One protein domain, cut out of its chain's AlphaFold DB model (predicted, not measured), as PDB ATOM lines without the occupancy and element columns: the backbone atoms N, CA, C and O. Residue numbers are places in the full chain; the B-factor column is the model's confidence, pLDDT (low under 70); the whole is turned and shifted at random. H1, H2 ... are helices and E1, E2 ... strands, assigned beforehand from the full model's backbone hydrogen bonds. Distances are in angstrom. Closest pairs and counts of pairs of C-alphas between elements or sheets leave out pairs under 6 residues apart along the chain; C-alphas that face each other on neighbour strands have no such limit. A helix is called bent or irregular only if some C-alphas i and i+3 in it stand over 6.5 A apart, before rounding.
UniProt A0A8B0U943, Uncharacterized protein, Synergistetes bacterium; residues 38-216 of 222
ATOM      1  N   GLU A  38      40.951  -4.881 -37.514       93.31
ATOM      2  CA  GLU A  38      39.988  -4.545 -38.560       93.31
ATOM      3  C   GLU A  38      38.521  -4.707 -38.123       93.31
ATOM      4  O   GLU A  38      37.634  -4.096 -38.716       93.31
ATOM      5  N   LEU A  39      38.258  -5.490 -37.071       96.06
ATOM      6  CA  LEU A  39      36.921  -5.703 -36.510       96.06
ATOM      7  C   LEU A  39      36.618  -4.811 -35.301       96.06
ATOM      8  O   LEU A  39      35.530  -4.913 -34.735       96.06
ATOM      9  N   GLU A  40      37.528  -3.918 -34.905       96.06
ATOM     10  CA  GLU A  40      37.285  -2.965 -33.816       96.06
ATOM     11  C   GLU A  40      35.996  -2.136 -33.997       96.06
ATOM     12  O   GLU A  40      35.259  -1.993 -33.016       96.06
ATOM     13  N   PRO A  41      35.624  -1.675 -35.212       96.94
ATOM     14  CA  PRO A  41      34.354  -0.979 -35.418       96.94
ATOM     15  C   PRO A  41      33.115  -1.808 -35.050       96.94
ATOM     16  O   PRO A  41      32.074  -1.234 -34.732       96.94
ATOM     17  N   LEU A  42      33.198  -3.142 -35.063       96.88
ATOM     18  CA  LEU A  42      32.081  -4.032 -34.723       96.88
ATOM     19  C   LEU A  42      31.938  -4.282 -33.221       96.88
ATOM     20  O   LEU A  42      31.012  -4.979 -32.803       96.88
ATOM     21  N   ARG A  43      32.835  -3.732 -32.398       97.25
ATOM     22  CA  ARG A  43      32.823  -3.949 -30.954       97.25
ATOM     23  C   ARG A  43      31.466  -3.584 -30.344       97.25
ATOM     24  O   ARG A  43      30.972  -2.480 -30.552       97.25
ATOM     25  N   GLY A  44      30.865  -4.499 -29.579       97.56
ATOM     26  CA  GLY A  44      29.528  -4.315 -28.992       97.56
ATOM     27  C   GLY A  44      28.365  -4.450 -29.981       97.56
ATOM     28  O   GLY A  44      27.211  -4.350 -29.579       97.56
ATOM     29  N   ARG A  45      28.642  -4.662 -31.272       97.38
ATOM     30  CA  ARG A  45      27.661  -4.627 -32.372       97.38
ATOM     31  C   ARG A  45      27.754  -5.855 -33.274       97.38
ATOM     32  O   ARG A  45      27.428  -5.809 -34.460       97.38
ATOM     33  N   CYS A  46      28.206  -6.967 -32.709       98.19
ATOM     34  CA  CYS A  46      28.337  -8.223 -33.423       98.19
ATOM     35  C   CYS A  46      27.844  -9.413 -32.605       98.19
ATOM     36  O   CYS A  46      27.789  -9.379 -31.374       98.19
ATOM     37  N   LEU A  47      27.557 -10.489 -33.322       98.50
ATOM     38  CA  LEU A  47      27.386 -11.833 -32.794       98.50
ATOM     39  C   LEU A  47      28.664 -12.624 -33.083       98.50
ATOM     40  O   LEU A  47      29.290 -12.421 -34.128       98.50
ATOM     41  N   LEU A  48      29.049 -13.517 -32.176       98.38
ATOM     42  CA  LEU A  48      30.198 -14.401 -32.366       98.38
ATOM     43  C   LEU A  48      29.721 -15.849 -32.464       98.38
ATOM     44  O   LEU A  48      29.004 -16.317 -31.585       98.38
ATOM     45  N   HIS A  49      30.142 -16.557 -33.508       98.25
ATOM     46  CA  HIS A  49      29.889 -17.984 -33.700       98.25
ATOM     47  C   HIS A  49      31.197 -18.779 -33.691       98.25
ATOM     48  O   HIS A  49      32.169 -18.405 -34.354       98.25
ATOM     49  N   VAL A  50      31.208 -19.859 -32.909       97.31
ATOM     50  CA  VAL A  50      32.355 -20.746 -32.659       97.31
ATOM     51  C   VAL A  50      31.861 -22.197 -32.608       97.31
ATOM     52  O   VAL A  50      30.680 -22.442 -32.358       97.31
ATOM     53  N   SER A  51      32.742 -23.167 -32.843       95.81
ATOM     54  CA  SER A  51      32.399 -24.594 -32.818       95.81
ATOM     55  C   SER A  51      33.612 -25.459 -32.499       95.81
ATOM     56  O   SER A  51      34.741 -25.040 -32.776       95.81
ATOM     57  N   ASP A  52      33.368 -26.673 -31.998       94.56
ATOM     58  CA  ASP A  52      34.374 -27.731 -31.856       94.56
ATOM     59  C   ASP A  52      35.627 -27.195 -31.144       94.56
ATOM     60  O   ASP A  52      36.718 -27.087 -31.714       94.56
ATOM     61  N   THR A  53      35.434 -26.742 -29.906       94.69
ATOM     62  CA  THR A  53      36.379 -25.906 -29.167       94.69
ATOM     63  C   THR A  53      37.219 -26.766 -28.219       94.69
ATOM     64  O   THR A  53      36.748 -27.131 -27.140       94.69
ATOM     65  N   PRO A  54      38.493 -27.068 -28.534       94.75
ATOM     66  CA  PRO A  54      39.378 -27.694 -27.563       94.75
ATOM     67  C   PRO A  54      39.695 -26.709 -26.430       94.75
ATOM     68  O   PRO A  54      39.855 -25.504 -26.645       94.75
ATOM     69  N   SER A  55      39.864 -27.217 -25.209       95.06
ATOM     70  CA  SER A  55      40.124 -26.391 -24.021       95.06
ATOM     71  C   SER A  55      41.421 -25.576 -24.072       95.06
ATOM     72  O   SER A  55      41.581 -24.621 -23.313       95.06
ATOM     73  N   THR A  56      42.339 -25.896 -24.984       93.06
ATOM     74  CA  THR A  56      43.533 -25.089 -25.273       93.06
ATOM     75  C   THR A  56      43.198 -23.750 -25.936       93.06
ATOM     76  O   THR A  56      43.922 -22.778 -25.722       93.06
ATOM     77  N   PHE A  57      42.079 -23.654 -26.667       95.56
ATOM     78  CA  PHE A  57      41.631 -22.430 -27.343       95.56
ATOM     79  C   PHE A  57      40.883 -21.455 -26.418       95.56
ATOM     80  O   PHE A  57      40.739 -20.275 -26.733       95.56
ATOM     81  N   TYR A  58      40.456 -21.899 -25.233       96.06
ATOM     82  CA  TYR A  58      39.677 -21.103 -24.274       96.06
ATOM     83  C   TYR A  58      40.290 -19.731 -23.956       96.06
ATOM     84  O   TYR A  58      39.577 -18.732 -23.871       96.06
ATOM     85  N   GLY A  59      41.617 -19.656 -23.820       94.44
ATOM     86  CA  GLY A  59      42.306 -18.391 -23.559       94.44
ATOM     87  C   GLY A  59      42.245 -17.408 -24.733       94.44
ATOM     88  O   GLY A  59      42.080 -16.207 -24.517       94.44
ATOM     89  N   ASP A  60      42.364 -17.902 -25.968       95.31
ATOM     90  CA  ASP A  60      42.221 -17.085 -27.179       95.31
ATOM     91  C   ASP A  60      40.769 -16.640 -27.375       95.31
ATOM     92  O   ASP A  60      40.523 -15.457 -27.620       95.31
ATOM     93  N   LEU A  61      39.811 -17.545 -27.156       96.94
ATOM     94  CA  LEU A  61      38.388 -17.221 -27.194       96.94
ATOM     95  C   LEU A  61      38.027 -16.131 -26.176       96.94
ATOM     96  O   LEU A  61      37.387 -15.147 -26.537       96.94
ATOM     97  N   GLY A  62      38.487 -16.251 -24.926       97.06
ATOM     98  CA  GLY A  62      38.250 -15.235 -23.897       97.06
ATOM     99  C   GLY A  62      38.819 -13.863 -24.278       97.06
ATOM    100  O   GLY A  62      38.159 -12.840 -24.091       97.06
ATOM    101  N   ARG A  63      40.014 -13.819 -24.888       95.81
ATOM    102  CA  ARG A  63      40.599 -12.569 -25.414       95.81
ATOM    103  C   ARG A  63      39.778 -11.983 -26.560       95.81
ATOM    104  O   ARG A  63      39.580 -10.767 -26.588       95.81
ATOM    105  N   LEU A  64      39.312 -12.823 -27.482       96.94
ATOM    106  CA  LEU A  64      38.479 -12.399 -28.604       96.94
ATOM    107  C   LEU A  64      37.137 -11.840 -28.114       96.94
ATOM    108  O   LEU A  64      36.740 -10.755 -28.533       96.94
ATOM    109  N   VAL A  65      36.487 -12.526 -27.171       97.69
ATOM    110  CA  VAL A  65      35.244 -12.075 -26.528       97.69
ATOM    111  C   VAL A  65      35.454 -10.748 -25.797       97.69
ATOM    112  O   VAL A  65      34.648  -9.834 -25.952       97.69
ATOM    113  N   ALA A  66      36.552 -10.585 -25.055       97.00
ATOM    114  CA  ALA A  66      36.858  -9.328 -24.369       97.00
ATOM    115  C   ALA A  66      37.121  -8.157 -25.339       97.00
ATOM    116  O   ALA A  66      36.769  -7.009 -25.039       97.00
ATOM    117  N   PHE A  67      37.737  -8.445 -26.490       97.12
ATOM    118  CA  PHE A  67      38.014  -7.472 -27.546       97.12
ATOM    119  C   PHE A  67      36.735  -7.052 -28.282       97.12
ATOM    120  O   PHE A  67      36.405  -5.867 -28.285       97.12
ATOM    121  N   LEU A  68      35.997  -8.017 -28.840       97.75
ATOM    122  CA  LEU A  68      34.789  -7.769 -29.631       97.75
ATOM    123  C   LEU A  68      33.589  -7.360 -28.773       97.75
ATOM    124  O   LEU A  68      32.725  -6.640 -29.256       97.75
ATOM    125  N   ARG A  69      33.512  -7.806 -27.513       97.69
ATOM    126  CA  ARG A  69      32.318  -7.663 -26.661       97.69
ATOM    127  C   ARG A  69      31.028  -8.006 -27.429       97.69
ATOM    128  O   ARG A  69      30.173  -7.136 -27.571       97.69
ATOM    129  N   PRO A  70      30.909  -9.215 -28.006       98.00
ATOM    130  CA  PRO A  70      29.744  -9.550 -28.812       98.00
ATOM    131  C   PRO A  70      28.477  -9.516 -27.948       98.00
ATOM    132  O   PRO A  70      28.534  -9.809 -26.753       98.00
ATOM    133  N   ARG A  71      27.331  -9.184 -28.549       98.12
ATOM    134  CA  ARG A  71      26.044  -9.178 -27.832       98.12
ATOM    135  C   ARG A  71      25.560 -10.584 -27.507       98.12
ATOM    136  O   ARG A  71      24.911 -10.766 -26.485       98.12
ATOM    137  N   ALA A  72      25.926 -11.566 -28.331       98.38
ATOM    138  CA  ALA A  72      25.706 -12.980 -28.064       98.38
ATOM    139  C   ALA A  72      26.875 -13.843 -28.545       98.38
ATOM    140  O   ALA A  72      27.564 -13.505 -29.515       98.38
ATOM    141  N   LEU A  73      27.042 -14.986 -27.881       98.25
ATOM    142  CA  LEU A  73      27.927 -16.069 -28.305       98.25
ATOM    143  C   LEU A  73      27.079 -17.277 -28.706       98.25
ATOM    144  O   LEU A  73      26.274 -17.759 -27.914       98.25
ATOM    145  N   ILE A  74      27.287 -17.774 -29.922       98.44
ATOM    146  CA  ILE A  74      26.677 -18.993 -30.437       98.44
ATOM    147  C   ILE A  74      27.759 -20.068 -30.544       98.44
ATOM    148  O   ILE A  74      28.756 -19.877 -31.241       98.44
ATOM    149  N   HIS A  75      27.560 -21.199 -29.878       97.94
ATOM    150  CA  HIS A  75      28.455 -22.348 -29.922       97.94
ATOM    151  C   HIS A  75      27.752 -23.553 -30.553       97.94
ATOM    152  O   HIS A  75      26.763 -24.048 -30.014       97.94
ATOM    153  N   THR A  76      28.255 -24.053 -31.678       96.69
ATOM    154  CA  THR A  76      27.644 -25.191 -32.393       96.69
ATOM    155  C   THR A  76      28.279 -26.525 -32.012       96.69
ATOM    156  O   THR A  76      28.690 -27.297 -32.868       96.69
ATOM    157  N   GLY A  77      28.323 -26.797 -30.708       93.12
ATOM    158  CA  GLY A  77      28.690 -28.100 -30.149       93.12
ATOM    159  C   GLY A  77      30.176 -28.348 -29.956       93.12
ATOM    160  O   GLY A  77      31.018 -27.591 -30.440       93.12
ATOM    161  N   ASP A  78      30.452 -29.391 -29.183       95.44
ATOM    162  CA  ASP A  78      31.758 -29.831 -28.708       95.44
ATOM    163  C   ASP A  78      32.493 -28.696 -27.977       95.44
ATOM    164  O   ASP A  78      33.558 -28.217 -28.378       95.44
ATOM    165  N   VAL A  79      31.889 -28.227 -26.875       96.38
ATOM    166  CA  VAL A  79      32.389 -27.101 -26.054       96.38
ATOM    167  C   VAL A  79      33.767 -27.400 -25.456       96.38
ATOM    168  O   VAL A  79      34.552 -26.484 -25.203       96.38
ATOM    169  N   ALA A  80      34.067 -28.675 -25.216       96.25
ATOM    170  CA  ALA A  80      35.364 -29.157 -24.753       96.25
ATOM    171  C   ALA A  80      35.865 -30.290 -25.657       96.25
ATOM    172  O   ALA A  80      36.021 -31.426 -25.213       96.25
ATOM    173  N   ASP A  81      36.129 -29.971 -26.922       93.81
ATOM    174  CA  ASP A  81      36.405 -30.949 -27.979       93.81
ATOM    175  C   ASP A  81      37.613 -31.876 -27.697       93.81
ATOM    176  O   ASP A  81      37.680 -33.000 -28.187       93.81
ATOM    177  N   ASP A  82      38.554 -31.479 -26.830       93.62
ATOM    178  CA  ASP A  82      39.665 -32.340 -26.382       93.62
ATOM    179  C   ASP A  82      39.253 -33.450 -25.384       93.62
ATOM    180  O   ASP A  82      40.104 -34.235 -24.923       93.62
ATOM    181  N   VAL A  83      37.970 -33.492 -25.018       94.88
ATOM    182  CA  VAL A  83      37.318 -34.509 -24.191       94.88
ATOM    183  C   VAL A  83      36.219 -35.166 -25.024       94.88
ATOM    184  O   VAL A  83      35.111 -34.662 -25.144       94.88
ATOM    185  N   LYS A  84      36.534 -36.314 -25.625       93.50
ATOM    186  CA  LYS A  84      35.665 -36.988 -26.597       93.50
ATOM    187  C   LYS A  84      34.661 -37.897 -25.876       93.50
ATOM    188  O   LYS A  84      34.838 -39.115 -25.907       93.50
ATOM    189  N   LEU A  85      33.640 -37.339 -25.210       94.50
ATOM    190  CA  LEU A  85      32.726 -38.125 -24.356       94.50
ATOM    191  C   LEU A  85      32.026 -39.270 -25.095       94.50
ATOM    192  O   LEU A  85      31.940 -40.360 -24.542       94.50
ATOM    193  N   GLU A  86      31.637 -39.075 -26.361       94.88
ATOM    194  CA  GLU A  86      31.118 -40.157 -27.221       94.88
ATOM    195  C   GLU A  86      32.036 -41.389 -27.250       94.88
ATOM    196  O   GLU A  86      31.574 -42.526 -27.273       94.88
ATOM    197  N   ARG A  87      33.358 -41.168 -27.249       93.56
ATOM    198  CA  ARG A  87      34.370 -42.231 -27.307       93.56
ATOM    199  C   ARG A  87      34.737 -42.751 -25.923       93.56
ATOM    200  O   ARG A  87      35.101 -43.916 -25.787       93.56
ATOM    201  N   ASN A  88      34.703 -41.886 -24.912       94.00
ATOM    202  CA  ASN A  88      35.050 -42.242 -23.543       94.00
ATOM    203  C   ASN A  88      34.163 -41.509 -22.518       94.00
ATOM    204  O   ASN A  88      34.577 -40.487 -21.959       94.00
ATOM    205  N   PRO A  89      32.983 -42.068 -22.187       95.00
ATOM    206  CA  PRO A  89      32.061 -41.469 -21.218       95.00
ATOM    207  C   PRO A  89      32.653 -41.304 -19.811       95.00
ATOM    208  O   PRO A  89      32.198 -40.470 -19.030       95.00
ATOM    209  N   ARG A  90      33.713 -42.058 -19.476       96.50
ATOM    210  CA  ARG A  90      34.404 -41.958 -18.179       96.50
ATOM    211  C   ARG A  90      35.143 -40.628 -17.998       96.50
ATOM    212  O   ARG A  90      35.543 -40.311 -16.884       96.50
ATOM    213  N   GLU A  91      35.324 -39.835 -19.057       96.81
ATOM    214  CA  GLU A  91      35.929 -38.502 -18.953       96.81
ATOM    215  C   GLU A  91      34.949 -37.406 -18.486       96.81
ATOM    216  O   GLU A  91      35.330 -36.232 -18.481       96.81
ATOM    217  N   ILE A  92      33.726 -37.743 -18.056       97.88
ATOM    218  CA  ILE A  92      32.707 -36.764 -17.634       97.88
ATOM    219  C   ILE A  92      33.227 -35.755 -16.599       97.88
ATOM    220  O   ILE A  92      33.004 -34.555 -16.740       97.88
ATOM    221  N   ASP A  93      34.025 -36.184 -15.621       97.94
ATOM    222  CA  ASP A  93      34.599 -35.267 -14.633       97.94
ATOM    223  C   ASP A  93      35.601 -34.288 -15.257       97.94
ATOM    224  O   ASP A  93      35.678 -33.117 -14.873       97.94
ATOM    225  N   ARG A  94      36.383 -34.751 -16.242       97.62
ATOM    226  CA  ARG A  94      37.303 -33.891 -16.999       97.62
ATOM    227  C   ARG A  94      36.510 -32.889 -17.832       97.62
ATOM    228  O   ARG A  94      36.852 -31.708 -17.798       97.62
ATOM    229  N   TYR A  95      35.455 -33.337 -18.508       98.19
ATOM    230  CA  TYR A  95      34.545 -32.483 -19.271       98.19
ATOM    231  C   TYR A  95      33.918 -31.394 -18.390       98.19
ATOM    232  O   TYR A  95      34.052 -30.207 -18.684       98.19
ATOM    233  N   ARG A  96      33.359 -31.761 -17.231       98.38
ATOM    234  CA  ARG A  96      32.781 -30.816 -16.259       98.38
ATOM    235  C   ARG A  96      33.792 -29.765 -15.795       98.38
ATOM    236  O   ARG A  96      33.480 -28.575 -15.769       98.38
ATOM    237  N   ARG A  97      35.040 -30.160 -15.508       98.12
ATOM    238  CA  ARG A  97      36.120 -29.200 -15.190       98.12
ATOM    239  C   ARG A  97      36.410 -28.240 -16.351       98.12
ATOM    240  O   ARG A  97      36.692 -27.061 -16.109       98.12
ATOM    241  N   ARG A  98      36.335 -28.712 -17.603       97.88
ATOM    242  CA  ARG A  98      36.471 -27.846 -18.785       97.88
ATOM    243  C   ARG A  98      35.301 -26.880 -18.909       97.88
ATOM    244  O   ARG A  98      35.572 -25.693 -19.050       97.88
ATOM    245  N   LEU A  99      34.058 -27.321 -18.717       97.56
ATOM    246  CA  LEU A  99      32.891 -26.432 -18.708       97.56
ATOM    247  C   LEU A  99      32.980 -25.342 -17.633       97.56
ATOM    248  O   LEU A  99      32.691 -24.183 -17.913       97.56
ATOM    249  N   VAL A 100      33.451 -25.663 -16.423       97.56
ATOM    250  CA  VAL A 100      33.686 -24.646 -15.378       97.56
ATOM    251  C   VAL A 100      34.730 -23.621 -15.825       97.56
ATOM    252  O   VAL A 100      34.573 -22.424 -15.581       97.56
ATOM    253  N   THR A 101      35.790 -24.069 -16.500       96.69
ATOM    254  CA  THR A 101      36.816 -23.171 -17.053       96.69
ATOM    255  C   THR A 101      36.235 -22.298 -18.167       96.69
ATOM    256  O   THR A 101      36.420 -21.082 -18.146       96.69
ATOM    257  N   PHE A 102      35.477 -22.905 -19.083       96.88
ATOM    258  CA  PHE A 102      34.768 -22.235 -20.170       96.88
ATOM    259  C   PHE A 102      33.745 -21.218 -19.662       96.88
ATOM    260  O   PHE A 102      33.616 -20.140 -20.214       96.88
ATOM    261  N   ARG A 103      33.051 -21.491 -18.560       95.75
ATOM    262  CA  ARG A 103      32.146 -20.515 -17.952       95.75
ATOM    263  C   ARG A 103      32.888 -19.289 -17.425       95.75
ATOM    264  O   ARG A 103      32.428 -18.170 -17.603       95.75
ATOM    265  N   ARG A 104      34.023 -19.494 -16.748       94.19
ATOM    266  CA  ARG A 104      34.768 -18.420 -16.063       94.19
ATOM    267  C   ARG A 104      35.375 -17.387 -17.010       94.19
ATOM    268  O   ARG A 104      35.633 -16.270 -16.577       94.19
ATOM    269  N   LEU A 105      35.634 -17.756 -18.263       91.50
ATOM    270  CA  LEU A 105      36.182 -16.841 -19.270       91.50
ATOM    271  C   LEU A 105      35.109 -16.029 -20.005       91.50
ATOM    272  O   LEU A 105      35.458 -15.077 -20.702       91.50
ATOM    273  N   LEU A 106      33.832 -16.394 -19.871       93.06
ATOM    274  CA  LEU A 106      32.741 -15.722 -20.563       93.06
ATOM    275  C   LEU A 106      32.111 -14.651 -19.662       93.06
ATOM    276  O   LEU A 106      31.691 -14.960 -18.544       93.06
ATOM    277  N   PRO A 107      32.020 -13.393 -20.126       93.69
ATOM    278  CA  PRO A 107      31.199 -12.395 -19.463       93.69
ATOM    279  C   PRO A 107      29.710 -12.729 -19.657       93.69
ATOM    280  O   PRO A 107      29.361 -13.527 -20.531       93.69
ATOM    281  N   PRO A 108      28.805 -12.094 -18.895       93.88
ATOM    282  CA  PRO A 108      27.405 -12.063 -19.292       93.88
ATOM    283  C   PRO A 108      27.279 -11.407 -20.674       93.88
ATOM    284  O   PRO A 108      27.863 -10.352 -20.932       93.88
ATOM    285  N   PHE A 109      26.522 -12.051 -21.558       96.44
ATOM    286  CA  PHE A 109      26.185 -11.541 -22.883       96.44
ATOM    287  C   PHE A 109      24.836 -10.832 -22.822       96.44
ATOM    288  O   PHE A 109      23.918 -11.334 -22.182       96.44
ATOM    289  N   GLU A 110      24.712  -9.690 -23.495       95.88
ATOM    290  CA  GLU A 110      23.485  -8.885 -23.482       95.88
ATOM    291  C   GLU A 110      22.277  -9.656 -24.026       95.88
ATOM    292  O   GLU A 110      21.194  -9.599 -23.455       95.88
ATOM    293  N   GLU A 111      22.480 -10.403 -25.109       96.88
ATOM    294  CA  GLU A 111      21.436 -11.193 -25.756       96.88
ATOM    295  C   GLU A 111      21.607 -12.706 -25.542       96.88
ATOM    296  O   GLU A 111      20.771 -13.492 -25.978       96.88
ATOM    297  N   GLY A 112      22.661 -13.120 -24.832       96.94
ATOM    298  CA  GLY A 112      22.791 -14.470 -24.282       96.94
ATOM    299  C   GLY A 112      23.880 -15.360 -24.889       96.94
ATOM    300  O   GLY A 112      24.611 -15.003 -25.816       96.94
ATOM    301  N   LEU A 113      24.000 -16.544 -24.291       97.88
ATOM    302  CA  LEU A 113      24.855 -17.644 -24.727       97.88
ATOM    303  C   LEU A 113      23.957 -18.737 -25.310       97.88
ATOM    304  O   LEU A 113      23.050 -19.202 -24.627       97.88
ATOM    305  N   PHE A 114      24.209 -19.159 -26.543       98.06
ATOM    306  CA  PHE A 114      23.428 -20.189 -27.227       98.06
ATOM    307  C   PHE A 114      24.325 -21.375 -27.543       98.06
ATOM    308  O   PHE A 114      25.388 -21.190 -28.134       98.06
ATOM    309  N   ILE A 115      23.917 -22.582 -27.158       97.69
ATOM    310  CA  ILE A 115      24.722 -23.793 -27.350       97.69
ATOM    311  C   ILE A 115      23.862 -24.871 -28.001       97.69
ATOM    312  O   ILE A 115      22.881 -25.308 -27.409       97.69
ATOM    313  N   ALA A 116      24.247 -25.315 -29.196       96.44
ATOM    314  CA  ALA A 116      23.775 -26.580 -29.752       96.44
ATOM    315  C   ALA A 116      24.729 -27.691 -29.302       96.44
ATOM    316  O   ALA A 116      25.935 -27.510 -29.416       96.44
ATOM    317  N   CYS A 117      24.222 -28.797 -28.770       94.50
ATOM    318  CA  CYS A 117      25.039 -29.875 -28.218       94.50
ATOM    319  C   CYS A 117      25.780 -30.635 -29.316       94.50
ATOM    320  O   CYS A 117      25.183 -31.017 -30.328       94.50
ATOM    321  N   GLY A 118      27.068 -30.881 -29.098       94.62
ATOM    322  CA  GLY A 118      27.847 -31.784 -29.930       94.62
ATOM    323  C   GLY A 118      27.756 -33.238 -29.488       94.62
ATOM    324  O   GLY A 118      27.236 -33.554 -28.419       94.62
ATOM    325  N   ASN A 119      28.273 -34.149 -30.311       94.31
ATOM    326  CA  ASN A 119      28.325 -35.571 -29.953       94.31
ATOM    327  C   ASN A 119      29.293 -35.840 -28.787       94.31
ATOM    328  O   ASN A 119      29.155 -36.858 -28.110       94.31
ATOM    329  N   HIS A 120      30.265 -34.958 -28.532       94.25
ATOM    330  CA  HIS A 120      31.189 -35.066 -27.403       94.25
ATOM    331  C   HIS A 120      30.755 -34.268 -26.167       94.25
ATOM    332  O   HIS A 120      31.472 -34.278 -25.164       94.25
ATOM    333  N   ASP A 121      29.594 -33.622 -26.207       95.44
ATOM    334  CA  ASP A 121      29.034 -32.903 -25.071       95.44
ATOM    335  C   ASP A 121      28.120 -33.791 -24.209       95.44
ATOM    336  O   ASP A 121      27.588 -34.806 -24.657       95.44
ATOM    337  N   SER A 122      27.915 -33.387 -22.951       95.94
ATOM    338  CA  SER A 122      26.844 -33.914 -22.092       95.94
ATOM    339  C   SER A 122      25.796 -32.813 -21.899       95.94
ATOM    340  O   SER A 122      26.112 -31.806 -21.249       95.94
ATOM    341  N   PRO A 123      24.568 -32.985 -22.431       94.19
ATOM    342  CA  PRO A 123      23.455 -32.059 -22.221       94.19
ATOM    343  C   PRO A 123      23.226 -31.727 -20.744       94.19
ATOM    344  O   PRO A 123      23.065 -30.563 -20.378       94.19
ATOM    345  N   GLU A 124      23.294 -32.740 -19.879       95.25
ATOM    346  CA  GLU A 124      23.065 -32.611 -18.441       95.25
ATOM    347  C   GLU A 124      24.131 -31.724 -17.795       95.25
ATOM    348  O   GLU A 124      23.818 -30.807 -17.036       95.25
ATOM    349  N   ALA A 125      25.404 -31.955 -18.131       96.69
ATOM    350  CA  ALA A 125      26.505 -31.161 -17.603       96.69
ATOM    351  C   ALA A 125      26.482 -29.714 -18.119       96.69
ATOM    352  O   ALA A 125      26.821 -28.802 -17.362       96.69
ATOM    353  N   ILE A 126      26.077 -29.487 -19.375       95.75
ATOM    354  CA  ILE A 126      25.884 -28.135 -19.919       95.75
ATOM    355  C   ILE A 126      24.761 -27.421 -19.163       95.75
ATOM    356  O   ILE A 126      24.994 -26.323 -18.658       95.75
ATOM    357  N   ALA A 127      23.586 -28.040 -19.037       94.06
ATOM    358  CA  ALA A 127      22.435 -27.443 -18.363       94.06
ATOM    359  C   ALA A 127      22.743 -27.086 -16.897       94.06
ATOM    360  O   ALA A 127      22.371 -26.013 -16.420       94.06
ATOM    361  N   GLU A 128      23.477 -27.953 -16.197       95.94
ATOM    362  CA  GLU A 128      23.863 -27.727 -14.804       95.94
ATOM    363  C   GLU A 128      24.924 -26.621 -14.653       95.94
ATOM    364  O   GLU A 128      24.816 -25.751 -13.783       95.94
ATOM    365  N   LEU A 129      25.984 -26.648 -15.470       96.75
ATOM    366  CA  LEU A 129      27.163 -25.797 -15.258       96.75
ATOM    367  C   LEU A 129      27.090 -24.459 -15.996       96.75
ATOM    368  O   LEU A 129      27.754 -23.506 -15.565       96.75
ATOM    369  N   LEU A 130      26.274 -24.366 -17.048       95.31
ATOM    370  CA  LEU A 130      26.030 -23.173 -17.861       95.31
ATOM    371  C   LEU A 130      24.539 -22.775 -17.827       95.31
ATOM    372  O   LEU A 130      23.917 -22.652 -18.879       95.31
ATOM    373  N   PRO A 131      23.953 -22.484 -16.649       91.69
ATOM    374  CA  PRO A 131      22.510 -22.237 -16.514       91.69
ATOM    375  C   PRO A 131      22.014 -20.961 -17.219       91.69
ATOM    376  O   PRO A 131      20.816 -20.768 -17.378       91.69
ATOM    377  N   ALA A 132      22.923 -20.069 -17.625       89.94
ATOM    378  CA  ALA A 132      22.599 -18.878 -18.412       89.94
ATOM    379  C   ALA A 132      22.572 -19.143 -19.929       89.94
ATOM    380  O   ALA A 132      22.249 -18.240 -20.700       89.94
ATOM    381  N   ALA A 133      22.963 -20.344 -20.370       94.62
ATOM    382  CA  ALA A 133      22.923 -20.713 -21.773       94.62
ATOM    383  C   ALA A 133      21.509 -21.143 -22.178       94.62
ATOM    384  O   ALA A 133      20.872 -21.947 -21.501       94.62
ATOM    385  N   THR A 134      21.045 -20.662 -23.329       96.12
ATOM    386  CA  THR A 134      19.946 -21.309 -24.045       96.12
ATOM    387  C   THR A 134      20.526 -22.493 -24.805       96.12
ATOM    388  O   THR A 134      21.412 -22.332 -25.649       96.12
ATOM    389  N   PHE A 135      20.053 -23.682 -24.472       92.31
ATOM    390  CA  PHE A 135      20.640 -24.934 -24.911       92.31
ATOM    391  C   PHE A 135      19.713 -25.698 -25.866       92.31
ATOM    392  O   PHE A 135      18.496 -25.705 -25.683       92.31
ATOM    393  N   PHE A 136      20.301 -26.357 -26.868       94.31
ATOM    394  CA  PHE A 136      19.617 -27.182 -27.860       94.31
ATOM    395  C   PHE A 136      20.313 -28.543 -27.955       94.31
ATOM    396  O   PHE A 136      21.484 -28.603 -28.315       94.31
ATOM    397  N   GLU A 137      19.608 -29.644 -27.690       87.88
ATOM    398  CA  GLU A 137      20.179 -30.996 -27.852       87.88
ATOM    399  C   GLU A 137      20.498 -31.339 -29.315       87.88
ATOM    400  O   GLU A 137      21.395 -32.131 -29.586       87.88
ATOM    401  N   GLY A 138      19.789 -30.718 -30.260       88.25
ATOM    402  CA  GLY A 138      20.016 -30.854 -31.697       88.25
ATOM    403  C   GLY A 138      20.092 -29.493 -32.383       88.25
ATOM    404  O   GLY A 138      20.938 -28.661 -32.057       88.25
ATOM    405  N   GLY A 139      19.203 -29.268 -33.350       92.12
ATOM    406  CA  GLY A 139      19.055 -27.979 -34.018       92.12
ATOM    407  C   GLY A 139      18.019 -27.070 -33.363       92.12
ATOM    408  O   GLY A 139      17.039 -27.530 -32.779       92.12
ATOM    409  N   GLY A 140      18.211 -25.766 -33.513       95.69
ATOM    410  CA  GLY A 140      17.289 -24.739 -33.054       95.69
ATOM    411  C   GLY A 140      17.266 -23.540 -33.991       95.69
ATOM    412  O   GLY A 140      18.137 -23.378 -34.850       95.69
ATOM    413  N   ALA A 141      16.259 -22.689 -33.818       96.62
ATOM    414  CA  ALA A 141      16.192 -21.383 -34.453       96.62
ATOM    415  C   ALA A 141      16.036 -20.310 -33.375       96.62
ATOM    416  O   ALA A 141      15.242 -20.462 -32.447       96.62
ATOM    417  N   ILE A 142      16.801 -19.232 -33.503       97.06
ATOM    418  CA  ILE A 142      16.817 -18.111 -32.565       97.06
ATOM    419  C   ILE A 142      16.750 -16.793 -33.323       97.06
ATOM    420  O   ILE A 142      17.096 -16.703 -34.506       97.06
ATOM    421  N   ARG A 143      16.335 -15.744 -32.617       96.56
ATOM    422  CA  ARG A 143      16.389 -14.371 -33.108       96.56
ATOM    423  C   ARG A 143      17.238 -13.545 -32.154       96.56
ATOM    424  O   ARG A 143      16.866 -13.392 -30.997       96.56
ATOM    425  N   VAL A 144      18.368 -13.047 -32.645       95.19
ATOM    426  CA  VAL A 144      19.361 -12.323 -31.844       95.19
ATOM    427  C   VAL A 144      20.026 -11.241 -32.693       95.19
ATOM    428  O   VAL A 144      20.254 -11.432 -33.886       95.19
ATOM    429  N   GLY A 145      20.252 -10.058 -32.135       90.69
ATOM    430  CA  GLY A 145      20.750  -8.888 -32.854       90.69
ATOM    431  C   GLY A 145      19.842  -8.474 -34.012       90.69
ATOM    432  O   GLY A 145      20.326  -8.030 -35.046       90.69
ATOM    433  N   GLY A 146      18.532  -8.724 -33.912       91.94
ATOM    434  CA  GLY A 146      17.589  -8.534 -35.022       91.94
ATOM    435  C   GLY A 146      17.756  -9.513 -36.196       91.94
ATOM    436  O   GLY A 146      16.951  -9.474 -37.128       91.94
ATOM    437  N   GLN A 147      18.740 -10.413 -36.140       93.56
ATOM    438  CA  GLN A 147      19.000 -11.451 -37.131       93.56
ATOM    439  C   GLN A 147      18.233 -12.727 -36.773       93.56
ATOM    440  O   GLN A 147      18.050 -13.041 -35.597       93.56
ATOM    441  N   SER A 148      17.793 -13.478 -37.783       95.56
ATOM    442  CA  SER A 148      17.234 -14.825 -37.604       95.56
ATOM    443  C   SER A 148      18.308 -15.860 -37.924       95.56
ATOM    444  O   SER A 148      18.887 -15.825 -39.016       95.56
ATOM    445  N   LEU A 149      18.575 -16.765 -36.984       97.19
ATOM    446  CA  LEU A 149      19.636 -17.760 -37.091       97.19
ATOM    447  C   LEU A 149      19.083 -19.154 -36.831       97.19
ATOM    448  O   LEU A 149      18.369 -19.377 -35.858       97.19
ATOM    449  N   ALA A 150      19.482 -20.094 -37.672       96.75
ATOM    450  CA  ALA A 150      19.425 -21.513 -37.387       96.75
ATOM    451  C   ALA A 150      20.787 -21.943 -36.833       96.75
ATOM    452  O   ALA A 150      21.820 -21.481 -37.319       96.75
ATOM    453  N   LEU A 151      20.801 -22.819 -35.836       96.94
ATOM    454  CA  LEU A 151      22.021 -23.382 -35.271       96.94
ATOM    455  C   LEU A 151      21.836 -24.873 -35.013       96.94
ATOM    456  O   LEU A 151      20.762 -25.293 -34.596       96.94
ATOM    457  N   ALA A 152      22.868 -25.663 -35.261       95.88
ATOM    458  CA  ALA A 152      22.925 -27.082 -34.919       95.88
ATOM    459  C   ALA A 152      24.389 -27.510 -34.844       95.88
ATOM    460  O   ALA A 152      25.241 -26.839 -35.413       95.88
ATOM    461  N   HIS A 153      24.718 -28.628 -34.203       95.25
ATOM    462  CA  HIS A 153      26.096 -29.125 -34.270       95.25
ATOM    463  C   HIS A 153      26.450 -29.682 -35.657       95.25
ATOM    464  O   HIS A 153      27.541 -29.433 -36.158       95.25
ATOM    465  N   ARG A 154      25.519 -30.366 -36.335       92.50
ATOM    466  CA  ARG A 154      25.720 -30.889 -37.698       92.50
ATOM    467  C   ARG A 154      24.806 -30.180 -38.683       92.50
ATOM    468  O   ARG A 154      23.655 -29.891 -38.374       92.50
ATOM    469  N   PHE A 155      25.275 -30.010 -39.919       91.00
ATOM    470  CA  PHE A 155      24.483 -29.398 -40.990       91.00
ATOM    471  C   PHE A 155      23.099 -30.048 -41.172       91.00
ATOM    472  O   PHE A 155      22.095 -29.360 -41.320       91.00
ATOM    473  N   ARG A 156      23.036 -31.385 -41.154       89.44
ATOM    474  CA  ARG A 156      21.788 -32.137 -41.376       89.44
ATOM    475  C   ARG A 156      20.723 -31.898 -40.302       89.44
ATOM    476  O   ARG A 156      19.551 -32.119 -40.579       89.44
ATOM    477  N   ASP A 157      21.151 -31.460 -39.120       91.81
ATOM    478  CA  ASP A 157      20.294 -31.231 -37.962       91.81
ATOM    479  C   ASP A 157      19.781 -29.777 -37.928       91.81
ATOM    480  O   ASP A 157      19.015 -29.411 -37.040       91.81
ATOM    481  N   LEU A 158      20.168 -28.939 -38.902       92.50
ATOM    482  CA  LEU A 158      19.636 -27.585 -39.036       92.50
ATOM    483  C   LEU A 158      18.120 -27.614 -39.303       92.50
ATOM    484  O   LEU A 158      17.653 -28.385 -40.152       92.50
ATOM    485  N   PRO A 159      17.342 -26.740 -38.637       92.25
ATOM    486  CA  PRO A 159      15.907 -26.641 -38.862       92.25
ATOM    487  C   PRO A 159      15.572 -26.256 -40.307       92.25
ATOM    488  O   PRO A 159      16.325 -25.561 -40.995       92.25
ATOM    489  N   ARG A 160      14.394 -26.700 -40.756       88.69
ATOM    490  CA  ARG A 160      13.819 -26.361 -42.062       88.69
ATOM    491  C   ARG A 160      12.512 -25.581 -41.867       88.69
ATOM    492  O   ARG A 160      11.717 -25.987 -41.021       88.69
ATOM    493  N   PRO A 161      12.246 -24.529 -42.662       89.81
ATOM    494  CA  PRO A 161      13.105 -23.963 -43.711       89.81
ATOM    495  C   PRO A 161      14.362 -23.265 -43.146       89.81
ATOM    496  O   PRO A 161      14.369 -22.900 -41.970       89.81
ATOM    497  N   PRO A 162      15.424 -23.079 -43.957       90.69
ATOM    498  CA  PRO A 162      16.639 -22.408 -43.501       90.69
ATOM    499  C   PRO A 162      16.378 -20.940 -43.149       90.69
ATOM    500  O   PRO A 162      15.517 -20.281 -43.740       90.69
ATOM    501  N   CYS A 163      17.173 -20.424 -42.216       93.19
ATOM    502  CA  CYS A 163      17.209 -19.009 -41.860       93.19
ATOM    503  C   CYS A 163      18.167 -18.228 -42.783       93.19
ATOM    504  O   CYS A 163      18.937 -18.838 -43.530       93.19
ATOM    505  N   PRO A 164      18.191 -16.883 -42.721       93.25
ATOM    506  CA  PRO A 164      19.225 -16.086 -43.386       93.25
ATOM    507  C   PRO A 164      20.653 -16.473 -42.968       93.25
ATOM    508  O   PRO A 164      21.560 -16.455 -43.798       93.25
ATOM    509  N   PHE A 165      20.847 -16.876 -41.706       95.56
ATOM    510  CA  PHE A 165      22.099 -17.443 -41.198       95.56
ATOM    511  C   PHE A 165      21.861 -18.846 -40.649       95.56
ATOM    512  O   PHE A 165      20.932 -19.057 -39.873       95.56
ATOM    513  N   ASN A 166      22.710 -19.796 -41.024       95.44
ATOM    514  CA  ASN A 166      22.630 -21.189 -40.601       95.44
ATOM    515  C   ASN A 166      24.013 -21.624 -40.115       95.44
ATOM    516  O   ASN A 166      24.948 -21.746 -40.909       95.44
ATOM    517  N   LEU A 167      24.146 -21.791 -38.805       96.25
ATOM    518  CA  LEU A 167      25.398 -22.001 -38.090       96.25
ATOM    519  C   LEU A 167      25.553 -23.484 -37.749       96.25
ATOM    520  O   LEU A 167      24.654 -24.069 -37.145       96.25
ATOM    521  N   PHE A 168      26.677 -24.097 -38.105       95.00
ATOM    522  CA  PHE A 168      26.939 -25.505 -37.787       95.00
ATOM    523  C   PHE A 168      28.428 -25.814 -37.613       95.00
ATOM    524  O   PHE A 168      29.259 -24.942 -37.850       95.00
ATOM    525  N   GLY A 169      28.755 -27.037 -37.188       89.94
ATOM    526  CA  GLY A 169      30.120 -27.535 -36.990       89.94
ATOM    527  C   GLY A 169      30.304 -28.993 -37.434       89.94
ATOM    528  O   GLY A 169      29.657 -29.443 -38.387       89.94
ATOM    529  N   HIS A 170      31.181 -29.721 -36.724       81.56
ATOM    530  CA  HIS A 170      31.465 -31.167 -36.820       81.56
ATOM    531  C   HIS A 170      32.066 -31.702 -38.133       81.56
ATOM    532  O   HIS A 170      33.008 -32.494 -38.109       81.56
ATOM    533  N   ALA A 171      31.533 -31.318 -39.293       76.56
ATOM    534  CA  ALA A 171      31.970 -31.830 -40.590       76.56
ATOM    535  C   ALA A 171      32.063 -30.715 -41.646       76.56
ATOM    536  O   ALA A 171      31.290 -29.751 -41.602       76.56
ATOM    537  N   PRO A 172      33.006 -30.821 -42.601       63.78
ATOM    538  CA  PRO A 172      33.152 -29.851 -43.675       63.78
ATOM    539  C   PRO A 172      32.004 -29.930 -44.683       63.78
ATOM    540  O   PRO A 172      31.513 -31.007 -45.010       63.78
ATOM    541  N   SER A 173      31.672 -28.736 -45.166       57.94
ATOM    542  CA  SER A 173      30.726 -28.326 -46.198       57.94
ATOM    543  C   SER A 173      29.312 -28.935 -46.249       57.94
ATOM    544  O   SER A 173      29.108 -30.147 -46.230       57.94
ATOM    545  N   PRO A 174      28.298 -28.076 -46.430       60.72
ATOM    546  CA  PRO A 174      26.950 -28.504 -46.778       60.72
ATOM    547  C   PRO A 174      26.919 -29.220 -48.148       60.72
ATOM    548  O   PRO A 174      27.713 -28.883 -49.029       60.72
ATOM    549  N   PRO A 175      25.996 -30.175 -48.365       61.22
ATOM    550  CA  PRO A 175      25.743 -30.761 -49.680       61.22
ATOM    551  C   PRO A 175      25.334 -29.698 -50.716       61.22
ATOM    552  O   PRO A 175      24.883 -28.599 -50.375       61.22
ATOM    553  N   GLU A 176      25.483 -30.039 -51.999       54.03
ATOM    554  CA  GLU A 176      24.997 -29.230 -53.124       54.03
ATOM    555  C   GLU A 176      23.492 -28.919 -52.984       54.03
ATOM    556  O   GLU A 176      22.724 -29.717 -52.445       54.03
ATOM    557  N   GLY A 177      23.054 -27.745 -53.459       57.59
ATOM    558  CA  GLY A 177      21.644 -27.323 -53.395       57.59
ATOM    559  C   GLY A 177      21.287 -26.359 -52.255       57.59
ATOM    560  O   GLY A 177      20.121 -26.245 -51.880       57.59
ATOM    561  N   GLN A 178      22.271 -25.646 -51.704       68.50
ATOM    562  CA  GLN A 178      22.020 -24.531 -50.787       68.50
ATOM    563  C   GLN A 178      21.212 -23.422 -51.467       68.50
ATOM    564  O   GLN A 178      21.426 -23.086 -52.632       68.50
ATOM    565  N   ARG A 179      20.307 -22.808 -50.703       69.56
ATOM    566  CA  ARG A 179      19.591 -21.612 -51.141       69.56
ATOM    567  C   ARG A 179      20.567 -20.450 -51.315       69.56
ATOM    568  O   ARG A 179      21.296 -20.126 -50.385       69.56
ATOM    569  N   ALA A 180      20.529 -19.804 -52.478       67.31
ATOM    570  CA  ALA A 180      21.415 -18.684 -52.804       67.31
ATOM    571  C   ALA A 180      21.263 -17.480 -51.852       67.31
ATOM    572  O   ALA A 180      22.195 -16.695 -51.702       67.31
ATOM    573  N   ASP A 181      20.105 -17.333 -51.203       81.12
ATOM    574  CA  ASP A 181      19.800 -16.252 -50.261       81.12
ATOM    575  C   ASP A 181      20.095 -16.596 -48.789       81.12
ATOM    576  O   ASP A 181      19.941 -15.740 -47.917       81.12
ATOM    577  N   ALA A 182      20.542 -17.822 -48.498       88.25
ATOM    578  CA  ALA A 182      20.873 -18.275 -47.152       88.25
ATOM    579  C   ALA A 182      22.390 -18.420 -46.974       88.25
ATOM    580  O   ALA A 182      23.092 -18.973 -47.820       88.25
ATOM    581  N   ARG A 183      22.907 -17.950 -45.837       91.25
ATOM    582  CA  ARG A 183      24.323 -18.090 -45.479       91.25
ATOM    583  C   ARG A 183      24.512 -19.302 -44.584       91.25
ATOM    584  O   ARG A 183      23.838 -19.436 -43.562       91.25
ATOM    585  N   TYR A 184      25.462 -20.149 -44.948       92.94
ATOM    586  CA  TYR A 184      25.837 -21.349 -44.211       92.94
ATOM    587  C   TYR A 184      27.243 -21.154 -43.647       92.94
ATOM    588  O   TYR A 184      28.205 -20.959 -44.393       92.94
ATOM    589  N   LEU A 185      27.348 -21.116 -42.319       93.81
ATOM    590  CA  LEU A 185      28.574 -20.778 -41.601       93.81
ATOM    591  C   LEU A 185      29.043 -21.992 -40.803       93.81
ATOM    592  O   LEU A 185      28.411 -22.386 -39.824       93.81
ATOM    593  N   ASN A 186      30.157 -22.572 -41.249       93.44
ATOM    594  CA  ASN A 186      30.786 -23.709 -40.598       93.44
ATOM    595  C   ASN A 186      31.816 -23.232 -39.563       93.44
ATOM    596  O   ASN A 186      32.885 -22.732 -39.919       93.44
ATOM    597  N   GLY A 187      31.499 -23.409 -38.285       92.25
ATOM    598  CA  GLY A 187      32.340 -23.018 -37.162       92.25
ATOM    599  C   GLY A 187      33.575 -23.903 -36.979       92.25
ATOM    600  O   GLY A 187      34.466 -23.524 -36.220       92.25
ATOM    601  N   LEU A 188      33.661 -25.048 -37.668       90.88
ATOM    602  CA  LEU A 188      34.875 -25.866 -37.716       90.88
ATOM    603  C   LEU A 188      35.952 -25.199 -38.591       90.88
ATOM    604  O   LEU A 188      37.125 -25.188 -38.216       90.88
ATOM    605  N   GLU A 189      35.545 -24.599 -39.716       89.69
ATOM    606  CA  GLU A 189      36.433 -23.960 -40.702       89.69
ATOM    607  C   GLU A 189      36.975 -22.610 -40.215       89.69
ATOM    608  O   GLU A 189      38.155 -22.302 -40.385       89.69
ATOM    609  N   ALA A 190      36.112 -21.789 -39.615       92.00
ATOM    610  CA  ALA A 190      36.474 -20.469 -39.115       92.00
ATOM    611  C   ALA A 190      35.487 -20.005 -38.043       92.00
ATOM    612  O   ALA A 190      34.310 -20.364 -38.070       92.00
ATOM    613  N   LEU A 191      35.941 -19.129 -37.147       95.75
ATOM    614  CA  LEU A 191      35.012 -18.365 -36.323       95.75
ATOM    615  C   LEU A 191      34.294 -17.357 -37.215       95.75
ATOM    616  O   LEU A 191      34.907 -16.763 -38.107       95.75
ATOM    617  N   SER A 192      33.017 -17.121 -36.941       97.44
ATOM    618  CA  SER A 192      32.233 -16.127 -37.673       97.44
ATOM    619  C   SER A 192      31.853 -14.968 -36.761       97.44
ATOM    620  O   SER A 192      31.241 -15.160 -35.713       97.44
ATOM    621  N   VAL A 193      32.199 -13.752 -37.175       97.94
ATOM    622  CA  VAL A 193      31.753 -12.503 -36.554       97.94
ATOM    623  C   VAL A 193      30.682 -11.903 -37.452       97.94
ATOM    624  O   VAL A 193      30.963 -11.512 -38.585       97.94
ATOM    625  N   ILE A 194      29.447 -11.866 -36.964       97.75
ATOM    626  CA  ILE A 194      28.291 -11.384 -37.722       97.75
ATOM    627  C   ILE A 194      27.973  -9.973 -37.238       97.75
ATOM    628  O   ILE A 194      27.590  -9.788 -36.082       97.75
ATOM    629  N   ALA A 195      28.145  -8.980 -38.104       96.88
ATOM    630  CA  ALA A 195      27.737  -7.612 -37.825       96.88
ATOM    631  C   ALA A 195      26.210  -7.548 -37.696       96.88
ATOM    632  O   ALA A 195      25.483  -8.045 -38.558       96.88
ATOM    633  N   ILE A 196      25.722  -6.936 -36.621       94.81
ATOM    634  CA  ILE A 196      24.282  -6.774 -36.384       94.81
ATOM    635  C   ILE A 196      23.670  -5.844 -37.432       94.81
ATOM    636  O   ILE A 196      22.602  -6.121 -37.976       94.81
ATOM    637  N   GLU A 197      24.385  -4.769 -37.752       91.69
ATOM    638  CA  GLU A 197      24.030  -3.836 -38.812       91.69
ATOM    639  C   GLU A 197      24.358  -4.473 -40.175       91.69
ATOM    640  O   GLU A 197      25.503  -4.810 -40.468       91.69
ATOM    641  N   GLY A 198      23.336  -4.697 -41.005       86.12
ATOM    642  CA  GLY A 198      23.484  -5.226 -42.370       86.12
ATOM    643  C   GLY A 198      23.778  -6.729 -42.485       86.12
ATOM    644  O   GLY A 198      23.620  -7.296 -43.568       86.12
ATOM    645  N   GLY A 199      24.155  -7.409 -41.398       91.31
ATOM    646  CA  GLY A 199      24.362  -8.858 -41.403       91.31
ATOM    647  C   GLY A 199      25.654  -9.308 -42.094       91.31
ATOM    648  O   GLY A 199      25.746 -10.459 -42.523       91.31
ATOM    649  N   THR A 200      26.637  -8.425 -42.268       94.81
ATOM    650  CA  THR A 200      27.933  -8.779 -42.872       94.81
ATOM    651  C   THR A 200      28.660  -9.816 -42.017       94.81
ATOM    652  O   THR A 200      28.667  -9.722 -40.792       94.81
ATOM    653  N   VAL A 201      29.282 -10.809 -42.656       96.19
ATOM    654  CA  VAL A 201      30.004 -11.887 -41.966       96.19
ATOM    655  C   VAL A 201      31.501 -11.736 -42.191       96.19
ATOM    656  O   VAL A 201      31.958 -11.711 -43.332       96.19
ATOM    657  N   HIS A 202      32.262 -11.712 -41.103       96.12
ATOM    658  CA  HIS A 202      33.719 -11.747 -41.113       96.12
ATOM    659  C   HIS A 202      34.190 -13.099 -40.585       96.12
ATOM    660  O   HIS A 202      33.759 -13.536 -39.517       96.12
ATOM    661  N   ARG A 203      35.069 -13.770 -41.331       94.50
ATOM    662  CA  ARG A 203      35.623 -15.073 -40.948       94.50
ATOM    663  C   ARG A 203      37.013 -14.895 -40.356       94.50
ATOM    664  O   ARG A 203      37.878 -14.296 -40.989       94.50
ATOM    665  N   LEU A 204      37.226 -15.442 -39.164       93.19
ATOM    666  CA  LEU A 204      38.522 -15.465 -38.495       93.19
ATOM    667  C   LEU A 204      39.057 -16.894 -38.490       93.19
ATOM    668  O   LEU A 204      38.402 -17.810 -37.992       93.19
ATOM    669  N   ALA A 205      40.257 -17.084 -39.034       90.94
ATOM    670  CA  ALA A 205      40.917 -18.380 -39.007       90.94
ATOM    671  C   ALA A 205      41.285 -18.773 -37.568       90.94
ATOM    672  O   ALA A 205      41.761 -17.943 -36.786       90.94
ATOM    673  N   TYR A 206      41.119 -20.052 -37.235       89.44
ATOM    674  CA  TYR A 206      41.662 -20.586 -35.992       89.44
ATOM    675  C   TYR A 206      43.198 -20.586 -36.028       89.44
ATOM    676  O   TYR A 206      43.807 -20.751 -37.090       89.44
ATOM    677  N   PRO A 207      43.862 -20.444 -34.870       88.94
ATOM    678  CA  PRO A 207      45.279 -20.745 -34.763       88.94
ATOM    679  C   PRO A 207      45.569 -22.188 -35.191       88.94
ATOM    680  O   PRO A 207      44.832 -23.105 -34.838       88.94
ATOM    681  N   ALA A 208      46.702 -22.410 -35.862       86.00
ATOM    682  CA  ALA A 208      47.072 -23.724 -36.400       86.00
ATOM    683  C   ALA A 208      47.135 -24.853 -35.350       86.00
ATOM    684  O   ALA A 208      47.056 -26.029 -35.695       86.00
ATOM    685  N   TYR A 209      47.296 -24.521 -34.063       86.31
ATOM    686  CA  TYR A 209      47.316 -25.521 -32.998       86.31
ATOM    687  C   TYR A 209      45.936 -26.137 -32.719       86.31
ATOM    688  O   TYR A 209      45.882 -27.265 -32.229       86.31
ATOM    689  N   VAL A 210      44.846 -25.424 -33.026       85.19
ATOM    690  CA  VAL A 210      43.476 -25.839 -32.695       85.19
ATOM    691  C   VAL A 210      43.129 -27.146 -33.401       85.19
ATOM    692  O   VAL A 210      42.693 -28.088 -32.747       85.19
ATOM    693  N   ASP A 211      43.419 -27.259 -34.696       82.50
ATOM    694  CA  ASP A 211      43.138 -28.483 -35.458       82.50
ATOM    695  C   ASP A 211      43.967 -29.678 -34.971       82.50
ATOM    696  O   ASP A 211      43.498 -30.817 -34.954       82.50
ATOM    697  N   GLY A 212      45.199 -29.428 -34.513       77.69
ATOM    698  CA  GLY A 212      46.025 -30.455 -33.879       77.69
ATOM    699  C   GLY A 212      45.390 -31.009 -32.602       77.69
ATOM    700  O   GLY A 212      45.395 -32.225 -32.388       77.69
ATOM    701  N   ASP A 213      44.818 -30.126 -31.782       79.25
ATOM    702  CA  ASP A 213      44.192 -30.480 -30.510       79.25
ATOM    703  C   ASP A 213      42.814 -31.140 -30.713       79.25
ATOM    704  O   ASP A 213      42.536 -32.142 -30.051       79.25
ATOM    705  N   ARG A 214      42.015 -30.683 -31.694       81.88
ATOM    706  CA  ARG A 214      40.754 -31.329 -32.122       81.88
ATOM    707  C   ARG A 214      40.962 -32.792 -32.523       81.88
ATOM    708  O   ARG A 214      40.194 -33.683 -32.156       81.88
ATOM    709  N   CYS A 215      42.054 -33.062 -33.245       76.81
ATOM    710  CA  CYS A 215      42.450 -34.411 -33.655       76.81
ATOM    711  C   CYS A 215      43.225 -35.198 -32.579       76.81
ATOM    712  O   CYS A 215      43.670 -36.309 -32.866       76.81
ATOM    713  N   LEU A 216      43.437 -34.643 -31.378       67.81
ATOM    714  CA  LEU A 216      44.239 -35.240 -30.299       67.81
ATOM    715  C   LEU A 216      45.686 -35.613 -30.701       67.81
ATOM    716  O   LEU A 216      46.318 -36.447 -30.050       67.81
TER     717      LEU A 216
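AT A GLANCE: This is residues 38 to 216 of the 222 residues of an uncharacterized protein of Synergistetes bacterium (UniProt A0A8B0U943). Two twisted sheets lie face to face as a sandwich, the larger of six strands and the smaller of four. On the larger sheet's other face H2 runs along E1, H4 only grazes that sheet near its edge strand E4, H3 packs on H4 with residues 96 to 103 and is not on the sheet, and short H1 and H5 sit at the margins. The printed part has 179 residues, with five named helices and ten named strands in the order H1 E1 H2 E2 H3 E3 H4 E4 E5 E6 E7 E8 E9 E10 H5; the class is mixed, helices and strands. The sheets, both mixed, run E4 E3 E2 E1 E9 E10 and E5 E6 E7 E8. The whole is compact, with a radius of gyration of the C-alphas of 15.0 A, and rounded, spanning 44 by 35 by 31 A.

IN THESE COORDINATES: The larger sheet holds E4, residues 133 to 136, E3, 112 to 116, E2, 72 to 76, E1, 46 to 50, E9, 191 to 195, and E10, 201 to 204. C-alpha 46 of E1 is at (28.337, -8.223, -33.423), and E1 is 13.2 A long. The smaller holds E5, 140 to 144, E6, 147 to 151, E7, 165 to 168, and E8, 183 to 186. The helices are H1, 38 to 42, H2, 58 to 68, 15.2 A, H3, 89 to 104, 23.8 A, H4, 123 to 129, and H5, 208 to 214, ending at C-alpha 214 (40.754, -31.329, -32.122). H1 and H3 are irregular: C-alphas 38 and 41 are 7.4 A apart, C-alphas 90 and 93 7.6 A.

HOW THE PARTS SIT: E1 is parallel to E2, with N 74 and O 48 2.8 A apart, and antiparallel to E9, with N 47 and O 194 2.8 A apart, both within hydrogen-bond range. E1, H2, E2 form a strand-helix-strand unit, two parallel neighbour strands with a helix between, as do E2, H3, E3 and E3, H4, E4; their crossovers are right-handed. H2 lies over E1 at a height over the sheet of 10.4 A. H3 touches H4 with residues 96 to 103 alone, closest at the C-alphas of Arg 96 and Ala 125, 6.4 A. H1 touches H2, closest at the C-alphas of Glu 40 and Leu 68, 6.8 A; H5 touches no helix. Every O i to N i+4 pair is within hydrogen-bond range in H2 and H4, but 10 of 12 in H3, 2 of 3 in H5 and 0 of 1 in H1, where 1 of 2 O i to N i+3 pairs is.

THE WHOLE: The C-alphas farthest apart, of Arg 90 and Gly 198, are 45.3 A apart. The printed part has no cut. The links E2 to H3, E6 to E7 and E7 to E8 are long. Mean pLDDT of the printed part is 92.3; residues 172 to 180 and 216 are under 70.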